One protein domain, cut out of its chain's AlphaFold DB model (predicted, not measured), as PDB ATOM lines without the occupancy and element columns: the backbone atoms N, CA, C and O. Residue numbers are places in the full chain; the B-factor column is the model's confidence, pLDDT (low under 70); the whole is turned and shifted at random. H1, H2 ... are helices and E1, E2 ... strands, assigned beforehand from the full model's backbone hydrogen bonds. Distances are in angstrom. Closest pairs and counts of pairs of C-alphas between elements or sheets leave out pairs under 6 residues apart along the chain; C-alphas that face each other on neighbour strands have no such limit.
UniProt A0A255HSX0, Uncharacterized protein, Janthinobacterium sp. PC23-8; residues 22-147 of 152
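This is residues 22 to 147 of the 152 residues of an uncharacterized protein of Janthinobacterium sp. PC23-8 (UniProt A0A255HSX0). Two twisted sheets, E4 E3 E2 E1 E11 and E5 E6 E7 E8, stand partly face to face as a small sandwich, with the edges E4 and E5 close at one side. At the other side residues 123 to 124 bridge E8 and E9, E9 forming a small hairpin with E10; the short helix H1 lies outside both sheets. The printed part has 126 residues, under half of them in named elements, which run E1 to E8, H1, then E9 to E11 and are mostly strand. The five-stranded sheet is mixed, the other two antiparallel. The whole is compact, with a radius of gyration of the C-alphas of 13.2 A, and spans 39 by 29 by 25 A.

E1, residues 22 to 26, E2, residues 29 to 34, and E3, residues 37 to 41, form a meander, each strand the antiparallel neighbour of the one before; N 24 and O 31 are 2.9 A apart, N 39 and O 32 2.8 A. E4, residues 52 to 54, is parallel to E3, with N 54 and O 40 at 2.8 A. E11, residues 145 to 147, is antiparallel to E1, with N 23 and O 145 at 2.8 A. E5, residues 64 to 69, E6, residues 72 to 79, E7, residues 87 to 91, and E8, residues 98 to 101, form a second meander; N 67 and O 74 are 2.9 A apart, N 89 and O 77 2.8 A, and N 90 and O 99 2.8 A. The closest C-alphas of E4 and E5, Leu 52 and Trp 67, are 7.9 A apart. H1, residues 113 to 117, is on neither sheet; its O i to N i+4 pair is within hydrogen-bond range. E9, residues 134 to 136, and E10, residues 139 to 141, form an antiparallel hairpin, with N 141 and O 134 at 2.8 A. Residues 123 to 124 pair with residues 99 to 100 of E8, parallel, and with residues 135 to 136 of E9, antiparallel.

E1 begins at C-alpha 22, (198.958, 341.842, 267.487), and is 12.5 A long. E2 measures 16.6 A, E3 13.1 A, E5 17.2 A, E7 12.9 A and E8 10.0 A. E6, the longest strand, runs 22.3 A from C-alpha 72 at (211.945, 344.991, 274.296). E4, H1, E9, E10 and E11 are shorter; E11 ends at C-alpha 147, (201.991, 341.391, 262.575).

The C-alphas farthest apart, of Gly 70 and Glu 109, are 40.3 A apart. The printed part has no cut. The links E8 to H1 and H1 to E9 are long. Mean pLDDT of the printed part is 93.5, and no printed residue is under 70.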
ATOM      1  N   SER A  22     200.347 341.758 267.923       96.62
ATOM      2  CA  SER A  22     198.958 341.842 267.487       96.62
ATOM      3  C   SER A  22     198.278 343.098 268.007       96.62
ATOM      4  O   SER A  22     198.576 343.549 269.113       96.62
ATOM      5  N   VAL A  23     197.300 343.594 267.256       97.88
ATOM      6  CA  VAL A  23     196.329 344.586 267.716       97.88
ATOM      7  C   VAL A  23     194.960 343.931 267.837       97.88
ATOM      8  O   VAL A  23     194.496 343.267 266.912       97.88
ATOM      9  N   THR A  24     194.306 344.131 268.972       98.12
ATOM     10  CA  THR A  24     192.933 343.695 269.224       98.12
ATOM     11  C   THR A  24     192.099 344.909 269.603       98.12
ATOM     12  O   THR A  24     192.401 345.568 270.592       98.12
ATOM     13  N   LEU A  25     191.058 345.201 268.829       97.44
ATOM     14  CA  LEU A  25     190.052 346.201 269.191       97.44
ATOM     15  C   LEU A  25     189.299 345.740 270.443       97.44
ATOM     16  O   LEU A  25     188.919 344.570 270.529       97.44
ATOM     17  N   ALA A  26     189.121 346.635 271.413       94.56
ATOM     18  CA  ALA A  26     188.490 346.328 272.694       94.56
ATOM     19  C   ALA A  26     187.737 347.557 273.223       94.56
ATOM     20  O   ALA A  26     188.358 348.512 273.693       94.56
ATOM     21  N   GLY A  27     186.402 347.521 273.140       88.50
ATOM     22  CA  GLY A  27     185.564 348.703 273.363       88.50
ATOM     23  C   GLY A  27     185.903 349.802 272.352       88.50
ATOM     24  O   GLY A  27     186.082 349.513 271.170       88.50
ATOM     25  N   ASP A  28     186.070 351.027 272.844       89.81
ATOM     26  CA  ASP A  28     186.459 352.196 272.039       89.81
ATOM     27  C   ASP A  28     187.984 352.318 271.860       89.81
ATOM     28  O   ASP A  28     188.478 353.223 271.191       89.81
ATOM     29  N   GLY A  29     188.751 351.402 272.459       95.81
ATOM     30  CA  GLY A  29     190.207 351.400 272.452       95.81
ATOM     31  C   GLY A  29     190.814 350.202 271.726       95.81
ATOM     32  O   GLY A  29     190.180 349.498 270.936       95.81
ATOM     33  N   ALA A  30     192.090 349.948 272.010       97.88
ATOM     34  CA  ALA A  30     192.801 348.795 271.472       97.88
ATOM     35  C   ALA A  30     193.825 348.229 272.461       97.88
ATOM     36  O   ALA A  30     194.471 348.954 273.217       97.88
ATOM     37  N   LEU A  31     194.018 346.916 272.411       98.38
ATOM     38  CA  LEU A  31     195.117 346.217 273.058       98.38
ATOM     39  C   LEU A  31     196.202 345.929 272.025       98.38
ATOM     40  O   LEU A  31     195.937 345.300 271.000       98.38
ATOM     41  N   ILE A  32     197.432 346.344 272.310       97.69
ATOM     42  CA  ILE A  32     198.597 346.092 271.461       97.69
ATOM     43  C   ILE A  32     199.532 345.154 272.214       97.69
ATOM     44  O   ILE A  32     200.051 345.483 273.281       97.69
ATOM     45  N   ARG A  33     199.757 343.971 271.649       96.31
ATOM     46  CA  ARG A  33     200.731 343.001 272.149       96.31
ATOM     47  C   ARG A  33     201.964 343.032 271.274       96.31
ATOM     48  O   ARG A  33     201.844 342.996 270.055       96.31
ATOM     49  N   TYR A  34     203.135 343.041 271.895       94.06
ATOM     50  CA  TYR A  34     204.398 342.910 271.179       94.06
ATOM     51  C   TYR A  34     205.443 342.228 272.056       94.06
ATOM     52  O   TYR A  34     205.827 342.760 273.097       94.06
ATOM     53  N   ARG A  35     205.884 341.029 271.653       91.25
ATOM     54  CA  ARG A  35     206.962 340.257 272.302       91.25
ATOM     55  C   ARG A  35     206.881 340.216 273.839       91.25
ATOM     56  O   ARG A  35     207.868 340.435 274.539       91.25
ATOM     57  N   GLY A  36     205.683 339.949 274.361       89.62
ATOM     58  CA  GLY A  36     205.409 339.843 275.802       89.62
ATOM     59  C   GLY A  36     205.102 341.166 276.519       89.62
ATOM     60  O   GLY A  36     204.831 341.141 277.721       89.62
ATOM     61  N   MET A  37     205.119 342.302 275.814       94.38
ATOM     62  CA  MET A  37     204.523 343.554 276.285       94.38
ATOM     63  C   MET A  37     203.040 343.609 275.922       94.38
ATOM     64  O   MET A  37     202.669 343.244 274.804       94.38
ATOM     65  N   LEU A  38     202.214 344.094 276.845       96.81
ATOM     66  CA  LEU A  38     200.809 344.424 276.629       96.81
ATOM     67  C   LEU A  38     200.580 345.912 276.898       96.81
ATOM     68  O   LEU A  38     200.757 346.383 278.021       96.81
ATOM     69  N   LEU A  39     200.164 346.636 275.865       97.50
ATOM     70  CA  LEU A  39     199.787 348.038 275.935       97.50
ATOM     71  C   LEU A  39     198.268 348.144 275.779       97.50
ATOM     72  O   LEU A  39     197.697 347.472 274.920       97.50
ATOM     73  N   ALA A  40     197.628 348.994 276.576       97.62
ATOM     74  CA  ALA A  40     196.208 349.305 276.441       97.62
ATOM     75  C   ALA A  40     196.029 350.771 276.052       97.62
ATOM     76  O   ALA A  40     196.598 351.656 276.690       97.62
ATOM     77  N   LEU A  41     195.245 351.002 275.007       97.06
ATOM     78  CA  LEU A  41     194.933 352.312 274.461       97.06
ATOM     79  C   LEU A  41     193.509 352.726 274.850       97.06
ATOM     80  O   LEU A  41     192.605 351.898 274.769       97.06
ATOM     81  N   ASP A  42     193.319 353.999 275.204       95.00
ATOM     82  CA  ASP A  42     192.012 354.664 275.352       95.00
ATOM     83  C   ASP A  42     191.013 353.869 276.204       95.00
ATOM     84  O   ASP A  42     189.880 353.613 275.814       95.00
ATOM     85  N   GLY A  43     191.456 353.424 277.382       90.38
ATOM     86  CA  GLY A  43     190.590 352.715 278.326       90.38
ATOM     87  C   GLY A  43     190.279 351.261 277.960       90.38
ATOM     88  O   GLY A  43     189.491 350.634 278.666       90.38
ATOM     89  N   ALA A  44     190.916 350.696 276.926       95.62
ATOM     90  CA  ALA A  44     190.778 349.281 276.585       95.62
ATOM     91  C   ALA A  44     190.996 348.377 277.810       95.62
ATOM     92  O   ALA A  44     192.029 348.435 278.489       95.62
ATOM     93  N   VAL A  45     190.011 347.521 278.078       93.31
ATOM     94  CA  VAL A  45     190.023 346.589 279.208       93.31
ATOM     95  C   VAL A  45     190.800 345.336 278.820       93.31
ATOM     96  O   VAL A  45     190.609 344.779 277.742       93.31
ATOM     97  N   ALA A  46     191.685 344.888 279.709       92.19
ATOM     98  CA  ALA A  46     192.442 343.659 279.540       92.19
ATOM     99  C   ALA A  46     192.258 342.743 280.751       92.19
ATOM    100  O   ALA A  46     192.389 343.187 281.888       92.19
ATOM    101  N   GLU A  47     192.068 341.453 280.482       90.50
ATOM    102  CA  GLU A  47     192.024 340.384 281.497       90.50
ATOM    103  C   GLU A  47     193.378 340.154 282.189       90.50
ATOM    104  O   GLU A  47     193.474 339.523 283.237       90.50
ATOM    105  N   GLN A  48     194.459 340.623 281.568       90.56
ATOM    106  CA  GLN A  48     195.830 340.446 282.036       90.56
ATOM    107  C   GLN A  48     196.407 341.791 282.463       90.56
ATOM    108  O   GLN A  48     196.006 342.842 281.959       90.56
ATOM    109  N   THR A  49     197.420 341.756 283.328       93.31
ATOM    110  CA  THR A  49     198.164 342.955 283.714       93.31
ATOM    111  C   THR A  49     198.737 343.655 282.484       93.31
ATOM    112  O   THR A  49     199.526 343.089 281.728       93.31
ATOM    113  N   VAL A  50     198.327 344.907 282.301       96.75
ATOM    114  CA  VAL A  50     198.815 345.797 281.246       96.75
ATOM    115  C   VAL A  50     200.135 346.415 281.694       96.75
ATOM    116  O   VAL A  50     200.205 346.984 282.783       96.75
ATOM    117  N   ASP A  51     201.156 346.337 280.841       96.25
ATOM    118  CA  ASP A  51     202.471 346.926 281.103       96.25
ATOM    119  C   ASP A  51     202.451 348.451 280.958       96.25
ATOM    120  O   ASP A  51     203.139 349.150 281.697       96.25
ATOM    121  N   LEU A  52     201.670 348.974 280.006       95.75
ATOM    122  CA  LEU A  52     201.558 350.407 279.754       95.75
ATOM    123  C   LEU A  52     200.150 350.796 279.298       95.75
ATOM    124  O   LEU A  52     199.616 350.229 278.346       95.75
ATOM    125  N   ARG A  53     199.562 351.795 279.960       96.56
ATOM    126  CA  ARG A  53     198.301 352.420 279.543       96.56
ATOM    127  C   ARG A  53     198.597 353.726 278.829       96.56
ATOM    128  O   ARG A  53     199.361 354.541 279.336       96.56
ATOM    129  N   LEU A  54     197.998 353.897 277.661       95.69
ATOM    130  CA  LEU A  54     198.150 355.066 276.813       95.69
ATOM    131  C   LEU A  54     196.779 355.677 276.564       95.69
ATOM    132  O   LEU A  54     195.837 354.970 276.215       95.69
ATOM    133  N   SER A  55     196.697 356.994 276.686       93.81
ATOM    134  CA  SER A  55     195.575 357.760 276.151       93.81
ATOM    135  C   SER A  55     196.059 358.500 274.915       93.81
ATOM    136  O   SER A  55     197.107 359.158 274.937       93.81
ATOM    137  N   SER A  56     195.331 358.370 273.819       87.50
ATOM    138  CA  SER A  56     195.596 359.128 272.604       87.50
ATOM    139  C   SER A  56     195.573 360.637 272.899       87.50
ATOM    140  O   SER A  56     194.820 361.110 273.748       87.50
ATOM    141  N   GLY A  57     196.503 361.388 272.302       84.50
ATOM    142  CA  GLY A  57     196.656 362.828 272.554       84.50
ATOM    143  C   GLY A  57     197.220 363.233 273.928       84.50
ATOM    144  O   GLY A  57     197.337 364.424 274.192       84.50
ATOM    145  N   SER A  58     197.600 362.295 274.803       86.44
ATOM    146  CA  SER A  58     198.031 362.623 276.182       86.44
ATOM    147  C   SER A  58     199.438 363.213 276.319       86.44
ATOM    148  O   SER A  58     199.797 363.709 277.386       86.44
ATOM    149  N   LEU A  59     200.251 363.151 275.264       93.44
ATOM    150  CA  LEU A  59     201.606 363.692 275.257       93.44
ATOM    151  C   LEU A  59     201.636 365.052 274.543       93.44
ATOM    152  O   LEU A  59     201.048 365.169 273.465       93.44
ATOM    153  N   PRO A  60     202.357 366.060 275.079       93.94
ATOM    154  CA  PRO A  60     202.550 367.324 274.378       93.94
ATOM    155  C   PRO A  60     203.229 367.103 273.027       93.94
ATOM    156  O   PRO A  60     204.079 366.221 272.891       93.94
ATOM    157  N   LEU A  61     202.879 367.924 272.038       94.94
ATOM    158  CA  LEU A  61     203.407 367.824 270.678       94.94
ATOM    159  C   LEU A  61     204.944 367.724 270.674       94.94
ATOM    160  O   LEU A  61     205.626 368.441 271.408       94.94
ATOM    161  N   TRP A  62     205.480 366.825 269.845       94.31
ATOM    162  CA  TRP A  62     206.912 366.539 269.688       94.31
ATOM    163  C   TRP A  62     207.610 365.903 270.894       94.31
ATOM    164  O   TRP A  62     208.785 365.543 270.800       94.31
ATOM    165  N   GLN A  63     206.906 365.690 272.008       97.56
ATOM    166  CA  GLN A  63     207.465 364.957 273.136       97.56
ATOM    167  C   GLN A  63     207.552 363.464 272.841       97.56
ATOM    168  O   GLN A  63     206.789 362.891 272.062       97.56
ATOM    169  N   SER A  64     208.523 362.822 273.484       97.00
ATOM    170  CA  SER A  64     208.730 361.384 273.400       97.00
ATOM    171  C   SER A  64     208.933 360.793 274.784       97.00
ATOM    172  O   SER A  64     209.698 361.326 275.583       97.00
ATOM    173  N   ILE A  65     208.349 359.624 275.017       96.75
ATOM    174  CA  ILE A  65     208.680 358.762 276.152       96.75
ATOM    175  C   ILE A  65     209.143 357.400 275.644       96.75
ATOM    176  O   ILE A  65     208.921 357.021 274.493       96.75
ATOM    177  N   SER A  66     209.843 356.649 276.482       96.38
ATOM    178  CA  SER A  66     210.264 355.289 276.160       96.38
ATOM    179  C   SER A  66     209.921 354.358 277.300       96.38
ATOM    180  O   SER A  66     210.243 354.641 278.448       96.38
ATOM    181  N   TRP A  67     209.334 353.220 276.954       95.62
ATOM    182  CA  TRP A  67     209.073 352.132 277.880       95.62
ATOM    183  C   TRP A  67     209.886 350.903 277.485       95.62
ATOM    184  O   TRP A  67     210.160 350.678 276.302       95.62
ATOM    185  N   ARG A  68     210.312 350.117 278.474       94.31
ATOM    186  CA  ARG A  68     211.137 348.925 278.271       94.31
ATOM    187  C   ARG A  68     210.664 347.780 279.156       94.31
ATOM    188  O   ARG A  68     210.373 347.988 280.328       94.31
ATOM    189  N   LYS A  69     210.684 346.563 278.610       92.06
ATOM    190  CA  LYS A  69     210.460 345.308 279.340       92.06
ATOM    191  C   LYS A  69     211.480 344.276 278.875       92.06
ATOM    192  O   LYS A  69     211.454 343.821 277.731       92.06
ATOM    193  N   GLY A  70     212.429 343.948 279.751       91.12
ATOM    194  CA  GLY A  70     213.591 343.139 279.383       91.12
ATOM    195  C   GLY A  70     214.354 343.753 278.202       91.12
ATOM    196  O   GLY A  70     214.861 344.876 278.282       91.12
ATOM    197  N   ARG A  71     214.428 343.016 277.087       88.69
ATOM    198  CA  ARG A  71     215.105 343.462 275.852       88.69
ATOM    199  C   ARG A  71     214.208 344.290 274.931       88.69
ATOM    200  O   ARG A  71     214.732 344.947 274.038       88.69
ATOM    201  N   GLN A  72     212.893 344.274 275.143       90.81
ATOM    202  CA  GLN A  72     211.945 344.991 274.296       90.81
ATOM    203  C   GLN A  72     211.852 346.460 274.708       90.81
ATOM    204  O   GLN A  72     211.930 346.795 275.895       90.81
ATOM    205  N   ARG A  73     211.671 347.333 273.718       94.12
ATOM    206  CA  ARG A  73     211.442 348.766 273.894       94.12
ATOM    207  C   ARG A  73     210.273 349.184 273.020       94.12
ATOM    208  O   ARG A  73     210.122 348.679 271.915       94.12
ATOM    209  N   VAL A  74     209.507 350.146 273.503       96.44
ATOM    210  CA  VAL A  74     208.635 350.968 272.672       96.44
ATOM    211  C   VAL A  74     208.957 352.430 272.954       96.44
ATOM    212  O   VAL A  74     209.060 352.844 274.112       96.44
ATOM    213  N   ARG A  75     209.186 353.214 271.904       97.31
ATOM    214  CA  ARG A  75     209.236 354.673 271.982       97.31
ATOM    215  C   ARG A  75     207.879 355.202 271.548       97.31
ATOM    216  O   ARG A  75     207.399 354.828 270.488       97.31
ATOM    217  N   ILE A  76     207.279 356.062 272.356       97.81
ATOM    218  CA  ILE A  76     206.017 356.726 272.034       97.81
ATOM    219  C   ILE A  76     206.331 358.187 271.781       97.81
ATOM    220  O   ILE A  76     206.921 358.837 272.641       97.81
ATOM    221  N   THR A  77     205.969 358.682 270.605       97.69
ATOM    222  CA  THR A  77     206.217 360.066 270.188       97.69
ATOM    223  C   THR A  77     204.894 360.734 269.856       97.69
ATOM    224  O   THR A  77     204.110 360.171 269.098       97.69
ATOM    225  N   ALA A  78     204.647 361.923 270.396       97.50
ATOM    226  CA  ALA A  78     203.536 362.761 269.970       97.50
ATOM    227  C   ALA A  78     203.893 363.476 268.665       97.50
ATOM    228  O   ALA A  78     204.863 364.232 268.603       97.50
ATOM    229  N   LEU A  79     203.095 363.245 267.633       96.62
ATOM    230  CA  LEU A  79     203.187 363.887 266.329       96.62
ATOM    231  C   LEU A  79     201.968 364.796 266.111       96.62
ATOM    232  O   LEU A  79     200.938 364.599 266.763       96.62
ATOM    233  N   PRO A  80     202.042 365.760 265.180       95.00
ATOM    234  CA  PRO A  80     200.873 366.490 264.711       95.00
ATOM    235  C   PRO A  80     199.794 365.522 264.249       95.00
ATOM    236  O   PRO A  80     200.053 364.656 263.415       95.00
ATOM    237  N   GLY A  81     198.605 365.650 264.829       90.06
ATOM    238  CA  GLY A  81     197.455 364.846 264.452       90.06
ATOM    239  C   GLY A  81     196.637 365.468 263.318       90.06
ATOM    240  O   GLY A  81     196.940 366.562 262.844       90.06
ATOM    241  N   PRO A  82     195.579 364.780 262.857       81.25
ATOM    242  CA  PRO A  82     194.454 365.467 262.227       81.25
ATOM    243  C   PRO A  82     193.832 366.461 263.221       81.25
ATOM    244  O   PRO A  82     193.409 366.058 264.302       81.25
ATOM    245  N   GLY A  83     193.776 367.744 262.857       80.94
ATOM    246  CA  GLY A  83     193.256 368.806 263.728       80.94
ATOM    247  C   GLY A  83     194.206 369.162 264.877       80.94
ATOM    248  O   GLY A  83     195.425 369.109 264.718       80.94
ATOM    249  N   ASP A  84     193.640 369.515 266.033       84.00
ATOM    250  CA  ASP A  84     194.396 370.045 267.181       84.00
ATOM    251  C   ASP A  84     194.887 368.967 268.166       84.00
ATOM    252  O   ASP A  84     195.704 369.246 269.046       84.00
ATOM    253  N   THR A  85     194.420 367.721 268.031       91.69
ATOM    254  CA  THR A  85     194.784 366.631 268.951       91.69
ATOM    255  C   THR A  85     195.991 365.851 268.425       91.69
ATOM    256  O   THR A  85     195.908 365.295 267.329       91.69
ATOM    257  N   PRO A  86     197.090 365.708 269.193       95.19
ATOM    258  CA  PRO A  86     198.261 364.952 268.754       95.19
ATOM    259  C   PRO A  86     197.960 363.486 268.416       95.19
ATOM    260  O   PRO A  86     197.170 362.813 269.083       95.19
ATOM    261  N   ALA A  87     198.660 362.962 267.412       96.75
ATOM    262  CA  ALA A  87     198.747 361.530 267.162       96.75
ATOM    263  C   ALA A  87     199.905 360.920 267.961       96.75
ATOM    264  O   ALA A  87     200.935 361.561 268.159       96.75
ATOM    265  N   LEU A  88     199.776 359.667 268.391       97.56
ATOM    266  CA  LEU A  88     200.886 358.920 268.983       97.56
ATOM    267  C   LEU A  88     201.510 357.993 267.940       97.56
ATOM    268  O   LEU A  88     200.807 357.198 267.329       97.56
ATOM    269  N   LEU A  89     202.828 358.048 267.774       97.44
ATOM    270  CA  LEU A  89     203.606 357.045 267.051       97.44
ATOM    271  C   LEU A  89     204.281 356.112 268.054       97.44
ATOM    272  O   LEU A  89     205.124 356.554 268.835       97.44
ATOM    273  N   LEU A  90     203.938 354.827 268.002       97.56
ATOM    274  CA  LEU A  90     204.627 353.760 268.717       97.56
ATOM    275  C   LEU A  90     205.677 353.154 267.799       97.56
ATOM    276  O   LEU A  90     205.335 352.572 266.775       97.56
ATOM    277  N   ASP A  91     206.942 353.264 268.186       96.31
ATOM    278  CA  ASP A  91     208.078 352.673 267.491       96.31
ATOM    279  C   ASP A  91     208.682 351.554 268.352       96.31
ATOM    280  O   ASP A  91     209.205 351.806 269.445       96.31
ATOM    281  N   PHE A  92     208.591 350.313 267.868       94.75
ATOM    282  CA  PHE A  92     209.109 349.122 268.546       94.75
ATOM    283  C   PHE A  92     210.598 348.826 268.250       94.75
ATOM    284  O   PHE A  92     211.094 347.752 268.599       94.75
ATOM    285  N   GLY A  93     211.328 349.781 267.659       88.69
ATOM    286  CA  GLY A  93     212.778 349.748 267.455       88.69
ATOM    287  C   GLY A  93     213.214 349.226 266.085       88.69
ATOM    288  O   GLY A  93     212.436 349.187 265.133       88.69
ATOM    289  N   ASP A  94     214.481 348.821 265.979       78.56
ATOM    290  CA  ASP A  94     215.086 348.380 264.716       78.56
ATOM    291  C   ASP A  94     214.396 347.117 264.179       78.56
ATOM    292  O   ASP A  94     214.263 346.115 264.889       78.56
ATOM    293  N   ASN A  95     213.934 347.178 262.924       80.50
ATOM    294  CA  ASN A  95     213.044 346.184 262.293       80.50
ATOM    295  C   ASN A  95     211.701 345.978 263.023       80.50
ATOM    296  O   ASN A  95     210.959 345.037 262.737       80.50
ATOM    297  N   GLY A  96     211.396 346.833 263.996       83.12
ATOM    298  CA  GLY A  96     210.157 346.832 264.745       83.12
ATOM    299  C   GLY A  96     209.029 347.489 263.963       83.12
ATOM    300  O   GLY A  96     209.231 348.358 263.107       83.12
ATOM    301  N   TYR A  97     207.821 347.060 264.301       91.69
ATOM    302  CA  TYR A  97     206.600 347.644 263.777       91.69
ATOM    303  C   TYR A  97     206.447 349.098 264.254       91.69
ATOM    304  O   TYR A  97     206.924 349.472 265.331       91.69
ATOM    305  N   ARG A  98     205.787 349.928 263.456       95.81
ATOM    306  CA  ARG A  98     205.449 351.314 263.765       95.81
ATOM    307  C   ARG A  98     203.950 351.497 263.634       95.81
ATOM    308  O   ARG A  98     203.393 351.306 262.556       95.81
ATOM    309  N   ILE A  99     203.305 351.863 264.735       97.25
ATOM    310  CA  ILE A  99     201.852 352.037 264.797       97.25
ATOM    311  C   ILE A  99     201.555 353.502 265.074       97.25
ATOM    312  O   ILE A  99     202.005 354.032 266.090       97.25
ATOM    313  N   VAL A 100     200.789 354.149 264.199       97.44
ATOM    314  CA  VAL A 100     200.277 355.497 264.444       97.44
ATOM    315  C   VAL A 100     198.853 355.451 264.987       97.44
ATOM    316  O   VAL A 100     198.011 354.675 264.541       97.44
ATOM    317  N   ILE A 101     198.574 356.301 265.965       97.31
ATOM    318  CA  ILE A 101     197.288 356.400 266.645       97.31
ATOM    319  C   ILE A 101     196.857 357.867 266.626       97.31
ATOM    320  O   ILE A 101     197.256 358.634 267.508       97.31
ATOM    321  N   PRO A 102     196.075 358.294 265.622       95.75
ATOM    322  CA  PRO A 102     195.462 359.618 265.612       95.75
ATOM    323  C   PRO A 102     194.599 359.851 266.860       95.75
ATOM    324  O   PRO A 102     193.811 358.983 267.240       95.75
ATOM    325  N   GLY A 103     194.755 361.009 267.509       93.50
ATOM    326  CA  GLY A 103     193.978 361.357 268.704       93.50
ATOM    327  C   GLY A 103     192.595 361.941 268.416       93.50
ATOM    328  O   GLY A 103     191.712 361.835 269.259       93.50
ATOM    329  N   ALA A 104     192.386 362.528 267.236       92.50
ATOM    330  CA  ALA A 104     191.082 363.024 266.806       92.50
ATOM    331  C   ALA A 104     190.334 362.001 265.937       92.50
ATOM    332  O   ALA A 104     190.945 361.117 265.322       92.50
ATOM    333  N   GLY A 105     189.010 362.166 265.877       92.31
ATOM    334  CA  GLY A 105     188.147 361.444 264.947       92.31
ATOM    335  C   GLY A 105     188.542 361.702 263.492       92.31
ATOM    336  O   GLY A 105     188.985 362.796 263.145       92.31
ATOM    337  N   MET A 106     188.393 360.685 262.652       91.81
ATOM    338  CA  MET A 106     188.755 360.727 261.240       91.81
ATOM    339  C   MET A 106     187.706 359.988 260.413       91.81
ATOM    340  O   MET A 106     187.334 358.860 260.742       91.81
ATOM    341  N   ALA A 107     187.258 360.631 259.336       92.38
ATOM    342  CA  ALA A 107     186.346 360.034 258.377       92.38
ATOM    343  C   ALA A 107     187.100 359.077 257.441       92.38
ATOM    344  O   ALA A 107     188.311 359.201 257.231       92.38
ATOM    345  N   ARG A 108     186.394 358.093 256.887       92.38
ATOM    346  CA  ARG A 108     187.005 357.022 256.090       92.38
ATOM    347  C   ARG A 108     187.660 357.532 254.808       92.38
ATOM    348  O   ARG A 108     188.672 356.983 254.376       92.38
ATOM    349  N   GLU A 109     187.108 358.583 254.219       92.44
ATOM    350  CA  GLU A 109     187.657 359.280 253.056       92.44
ATOM    351  C   GLU A 109     189.058 359.863 253.297       92.44
ATOM    352  O   GLU A 109     189.831 359.982 252.348       92.44
ATOM    353  N   ASP A 110     189.422 360.148 254.550       91.81
ATOM    354  CA  ASP A 110     190.716 360.734 254.909       91.81
ATOM    355  C   ASP A 110     191.801 359.683 255.189       91.81
ATOM    356  O   ASP A 110     192.972 360.029 255.369       91.81
ATOM    357  N   TYR A 111     191.460 358.390 255.222       92.50
ATOM    358  CA  TYR A 111     192.424 357.318 255.502       92.50
ATOM    359  C   TYR A 111     193.635 357.300 254.560       92.50
ATOM    360  O   TYR A 111     194.751 357.136 255.067       92.50
ATOM    361  N   PRO A 112     193.494 357.530 253.238       90.31
ATOM    362  CA  PRO A 112     194.641 357.605 252.330       90.31
ATOM    363  C   PRO A 112     195.667 358.688 252.711       90.31
ATOM    364  O   PRO A 112     196.854 358.576 252.402       90.31
ATOM    365  N   LEU A 113     195.252 359.730 253.445       90.44
ATOM    366  CA  LEU A 113     196.146 360.805 253.887       90.44
ATOM    367  C   LEU A 113     197.083 360.369 255.023       90.44
ATOM    368  O   LEU A 113     198.101 361.021 255.263       90.44
ATOM    369  N   LEU A 114     196.778 359.271 255.724       92.06
ATOM    370  CA  LEU A 114     197.588 358.783 256.843       92.06
ATOM    371  C   LEU A 114     198.996 358.385 256.399       92.06
ATOM    372  O   LEU A 114     199.962 358.742 257.074       92.06
ATOM    373  N   ALA A 115     199.123 357.708 255.255       87.62
ATOM    374  CA  ALA A 115     200.419 357.299 254.718       87.62
ATOM    375  C   ALA A 115     201.300 358.508 254.360       87.62
ATOM    376  O   ALA A 115     202.513 358.478 254.560       87.62
ATOM    377  N   GLN A 116     200.680 359.593 253.881       89.19
ATOM    378  CA  GLN A 116     201.375 360.840 253.551       89.19
ATOM    379  C   GLN A 116     201.796 361.602 254.812       89.19
ATOM    380  O   GLN A 116     202.900 362.138 254.877       89.19
ATOM    381  N   ARG A 117     200.923 361.650 255.827       92.38
ATOM    382  CA  ARG A 117     201.176 362.391 257.070       92.38
ATOM    383  C   ARG A 117     202.174 361.687 257.987       92.38
ATOM    384  O   ARG A 117     202.943 362.357 258.673       92.38
ATOM    385  N   TYR A 118     202.165 360.358 258.005       93.94
ATOM    386  CA  TYR A 118     202.998 359.545 258.892       93.94
ATOM    387  C   TYR A 118     203.847 358.557 258.087       93.94
ATOM    388  O   TYR A 118     203.639 357.342 258.169       93.94
ATOM    389  N   PRO A 119     204.815 359.059 257.300       89.38
ATOM    390  CA  PRO A 119     205.655 358.201 256.481       89.38
ATOM    391  C   PRO A 119     206.409 357.186 257.350       89.38
ATOM    392  O   PRO A 119     207.027 357.528 258.360       89.38
ATOM    393  N   GLY A 120     206.351 355.917 256.945       89.25
ATOM    394  CA  GLY A 120     206.996 354.807 257.648       89.25
ATOM    395  C   GLY A 120     206.214 354.241 258.837       89.25
ATOM    396  O   GLY A 120     206.757 353.382 259.530       89.25
ATOM    397  N   ALA A 121     204.981 354.695 259.092       94.38
ATOM    398  CA  ALA A 121     204.032 353.929 259.894       94.38
ATOM    399  C   ALA A 121     203.561 352.708 259.090       94.38
ATOM    400  O   ALA A 121     203.211 352.829 257.918       94.38
ATOM    401  N   ASP A 122     203.547 351.541 259.725       94.62
ATOM    402  CA  ASP A 122     203.115 350.297 259.083       94.62
ATOM    403  C   ASP A 122     201.615 350.075 259.287       94.62
ATOM    404  O   ASP A 122     200.932 349.507 258.441       94.62
ATOM    405  N   LEU A 123     201.096 350.554 260.419       96.38
ATOM    406  CA  LEU A 123     199.707 350.399 260.822       96.38
ATOM    407  C   LEU A 123     199.173 351.705 261.390       96.38
ATOM    408  O   LEU A 123     199.886 352.414 262.105       96.38
ATOM    409  N   ALA A 124     197.902 351.982 261.142       97.12
ATOM    410  CA  ALA A 124     197.187 353.075 261.773       97.12
ATOM    411  C   ALA A 124     195.970 352.564 262.547       97.12
ATOM    412  O   ALA A 124     195.294 351.627 262.120       97.12
ATOM    413  N   LEU A 125     195.690 353.215 263.677       97.25
ATOM    414  CA  LEU A 125     194.498 352.996 264.494       97.25
ATOM    415  C   LEU A 125     193.652 354.277 264.584       97.25
ATOM    416  O   LEU A 125     193.592 354.880 265.660       97.25
ATOM    417  N   PRO A 126     193.060 354.774 263.480       95.81
ATOM    418  CA  PRO A 126     192.212 355.959 263.535       95.81
ATOM    419  C   PRO A 126     190.928 355.687 264.325       95.81
ATOM    420  O   PRO A 126     190.529 354.539 264.530       95.81
ATOM    421  N   LEU A 127     190.312 356.771 264.789       94.19
ATOM    422  CA  LEU A 127     189.036 356.752 265.492       94.19
ATOM    423  C   LEU A 127     187.924 357.119 264.501       94.19
ATOM    424  O   LEU A 127     187.858 358.259 264.051       94.19
ATOM    425  N   GLU A 128     187.057 356.172 264.163       93.81
ATOM    426  CA  GLU A 128     185.890 356.366 263.300       93.81
ATOM    427  C   GLU A 128     184.627 356.215 264.144       93.81
ATOM    428  O   GLU A 128     184.408 355.174 264.755       93.81
ATOM    429  N   ASN A 129     183.800 357.263 264.218       91.25
ATOM    430  CA  ASN A 129     182.559 357.258 265.007       91.25
ATOM    431  C   ASN A 129     182.749 356.788 266.465       91.25
ATOM    432  O   ASN A 129     181.904 356.092 267.022       91.25
ATOM    433  N   GLY A 130     183.881 357.156 267.077       90.56
ATOM    434  CA  GLY A 130     184.230 356.766 268.447       90.56
ATOM    435  C   GLY A 130     184.844 355.369 268.585       90.56
ATOM    436  O   GLY A 130     185.239 355.005 269.684       90.56
ATOM    437  N   GLN A 131     184.995 354.612 267.498       93.25
ATOM    438  CA  GLN A 131     185.577 353.272 267.516       93.25
ATOM    439  C   GLN A 131     186.922 353.235 266.800       93.25
ATOM    440  O   GLN A 131     187.125 353.860 265.759       93.25
ATOM    441  N   ARG A 132     187.873 352.482 267.354       96.31
ATOM    442  CA  ARG A 132     189.152 352.238 266.685       96.31
ATOM    443  C   ARG A 132     188.942 351.264 265.533       96.31
ATOM    444  O   ARG A 132     188.324 350.219 265.709       96.31
ATOM    445  N   VAL A 133     189.523 351.569 264.380       96.81
ATOM    446  CA  VAL A 133     189.654 350.618 263.267       96.81
ATOM    447  C   VAL A 133     191.122 350.306 263.021       96.81
ATOM    448  O   VAL A 133     192.001 351.041 263.464       96.81
ATOM    449  N   ILE A 134     191.405 349.201 262.335       98.00
ATOM    450  CA  ILE A 134     192.774 348.792 262.021       98.00
ATOM    451  C   ILE A 134     193.020 349.007 260.531       98.00
ATOM    452  O   ILE A 134     192.344 348.394 259.706       98.00
ATOM    453  N   LEU A 135     194.002 349.839 260.192       96.75
ATOM    454  CA  LEU A 135     194.446 350.055 258.817       96.75
ATOM    455  C   LEU A 135     195.882 349.585 258.642       96.75
ATOM    456  O   LEU A 135     196.767 350.019 259.376       96.75
ATOM    457  N   HIS A 136     196.107 348.743 257.639       93.94
ATOM    458  CA  HIS A 136     197.435 348.405 257.136       93.94
ATOM    459  C   HIS A 136     197.560 348.976 255.723       93.94
ATOM    460  O   HIS A 136     196.845 348.546 254.813       93.94
ATOM    461  N   GLY A 137     198.403 349.999 255.557       88.19
ATOM    462  CA  GLY A 137     198.296 350.900 254.407       88.19
ATOM    463  C   GLY A 137     196.914 351.562 254.372       88.19
ATOM    464  O   GLY A 137     196.468 352.124 255.369       88.19
ATOM    465  N   GLU A 138     196.213 351.446 253.247       87.25
ATOM    466  CA  GLU A 138     194.851 351.977 253.065       87.25
ATOM    467  C   GLU A 138     193.754 350.935 253.351       87.25
ATOM    468  O   GLU A 138     192.561 351.231 253.296       87.25
ATOM    469  N   GLN A 139     194.137 349.690 253.650       92.00
ATOM    470  CA  GLN A 139     193.201 348.579 253.749       92.00
ATOM    471  C   GLN A 139     192.749 348.339 255.191       92.00
ATOM    472  O   GLN A 139     193.569 348.074 256.076       92.00
ATOM    473  N   LEU A 140     191.428 348.323 255.392       95.69
ATOM    474  CA  LEU A 140     190.797 347.881 256.636       95.69
ATOM    475  C   LEU A 140     191.118 346.417 256.938       95.69
ATOM    476  O   LEU A 140     190.994 345.542 256.079       95.69
ATOM    477  N   GLN A 141     191.495 346.168 258.184       97.06
ATOM    478  CA  GLN A 141     191.827 344.854 258.712       97.06
ATOM    479  C   GLN A 141     190.840 344.450 259.804       97.06
ATOM    480  O   GLN A 141     190.247 345.286 260.487       97.06
ATOM    481  N   THR A 142     190.686 343.145 259.995       96.50
ATOM    482  CA  THR A 142     189.860 342.594 261.068       96.50
ATOM    483  C   THR A 142     190.640 342.506 262.379       96.50
ATOM    484  O   THR A 142     191.864 342.369 262.403       96.50
ATOM    485  N   SER A 143     189.915 342.579 263.494       96.19
ATOM    486  CA  SER A 143     190.458 342.327 264.829       96.19
ATOM    487  C   SER A 143     190.336 340.834 265.179       96.19
ATOM    488  O   SER A 143     189.253 340.276 264.998       96.19
ATOM    489  N   PRO A 144     191.382 340.175 265.718       96.44
ATOM    490  CA  PRO A 144     192.721 340.706 265.946       96.44
ATOM    491  C   PRO A 144     193.557 340.735 264.659       96.44
ATOM    492  O   PRO A 144     193.646 339.737 263.945       96.44
ATOM    493  N   TYR A 145     194.270 341.836 264.435       96.94
ATOM    494  CA  TYR A 145     195.283 341.915 263.387       96.94
ATOM    495  C   TYR A 145     196.630 341.466 263.949       96.94
ATOM    496  O   TYR A 145     197.054 341.944 265.003       96.94
ATOM    497  N   ARG A 146     197.312 340.544 263.268       95.69
ATOM    498  CA  ARG A 146     198.622 340.031 263.694       95.69
ATOM    499  C   ARG A 146     199.708 340.531 262.759       95.69
ATOM    500  O   ARG A 146     199.525 340.536 261.549       95.69
ATOM    501  N   PHE A 147     200.851 340.887 263.329       92.31
ATOM    502  CA  PHE A 147     201.991 341.391 262.575       92.31
ATOM    503  C   PHE A 147     203.296 340.770 263.070       92.31
ATOM    504  O   PHE A 147     203.405 340.293 264.201       92.31
TER     505      PHE A 147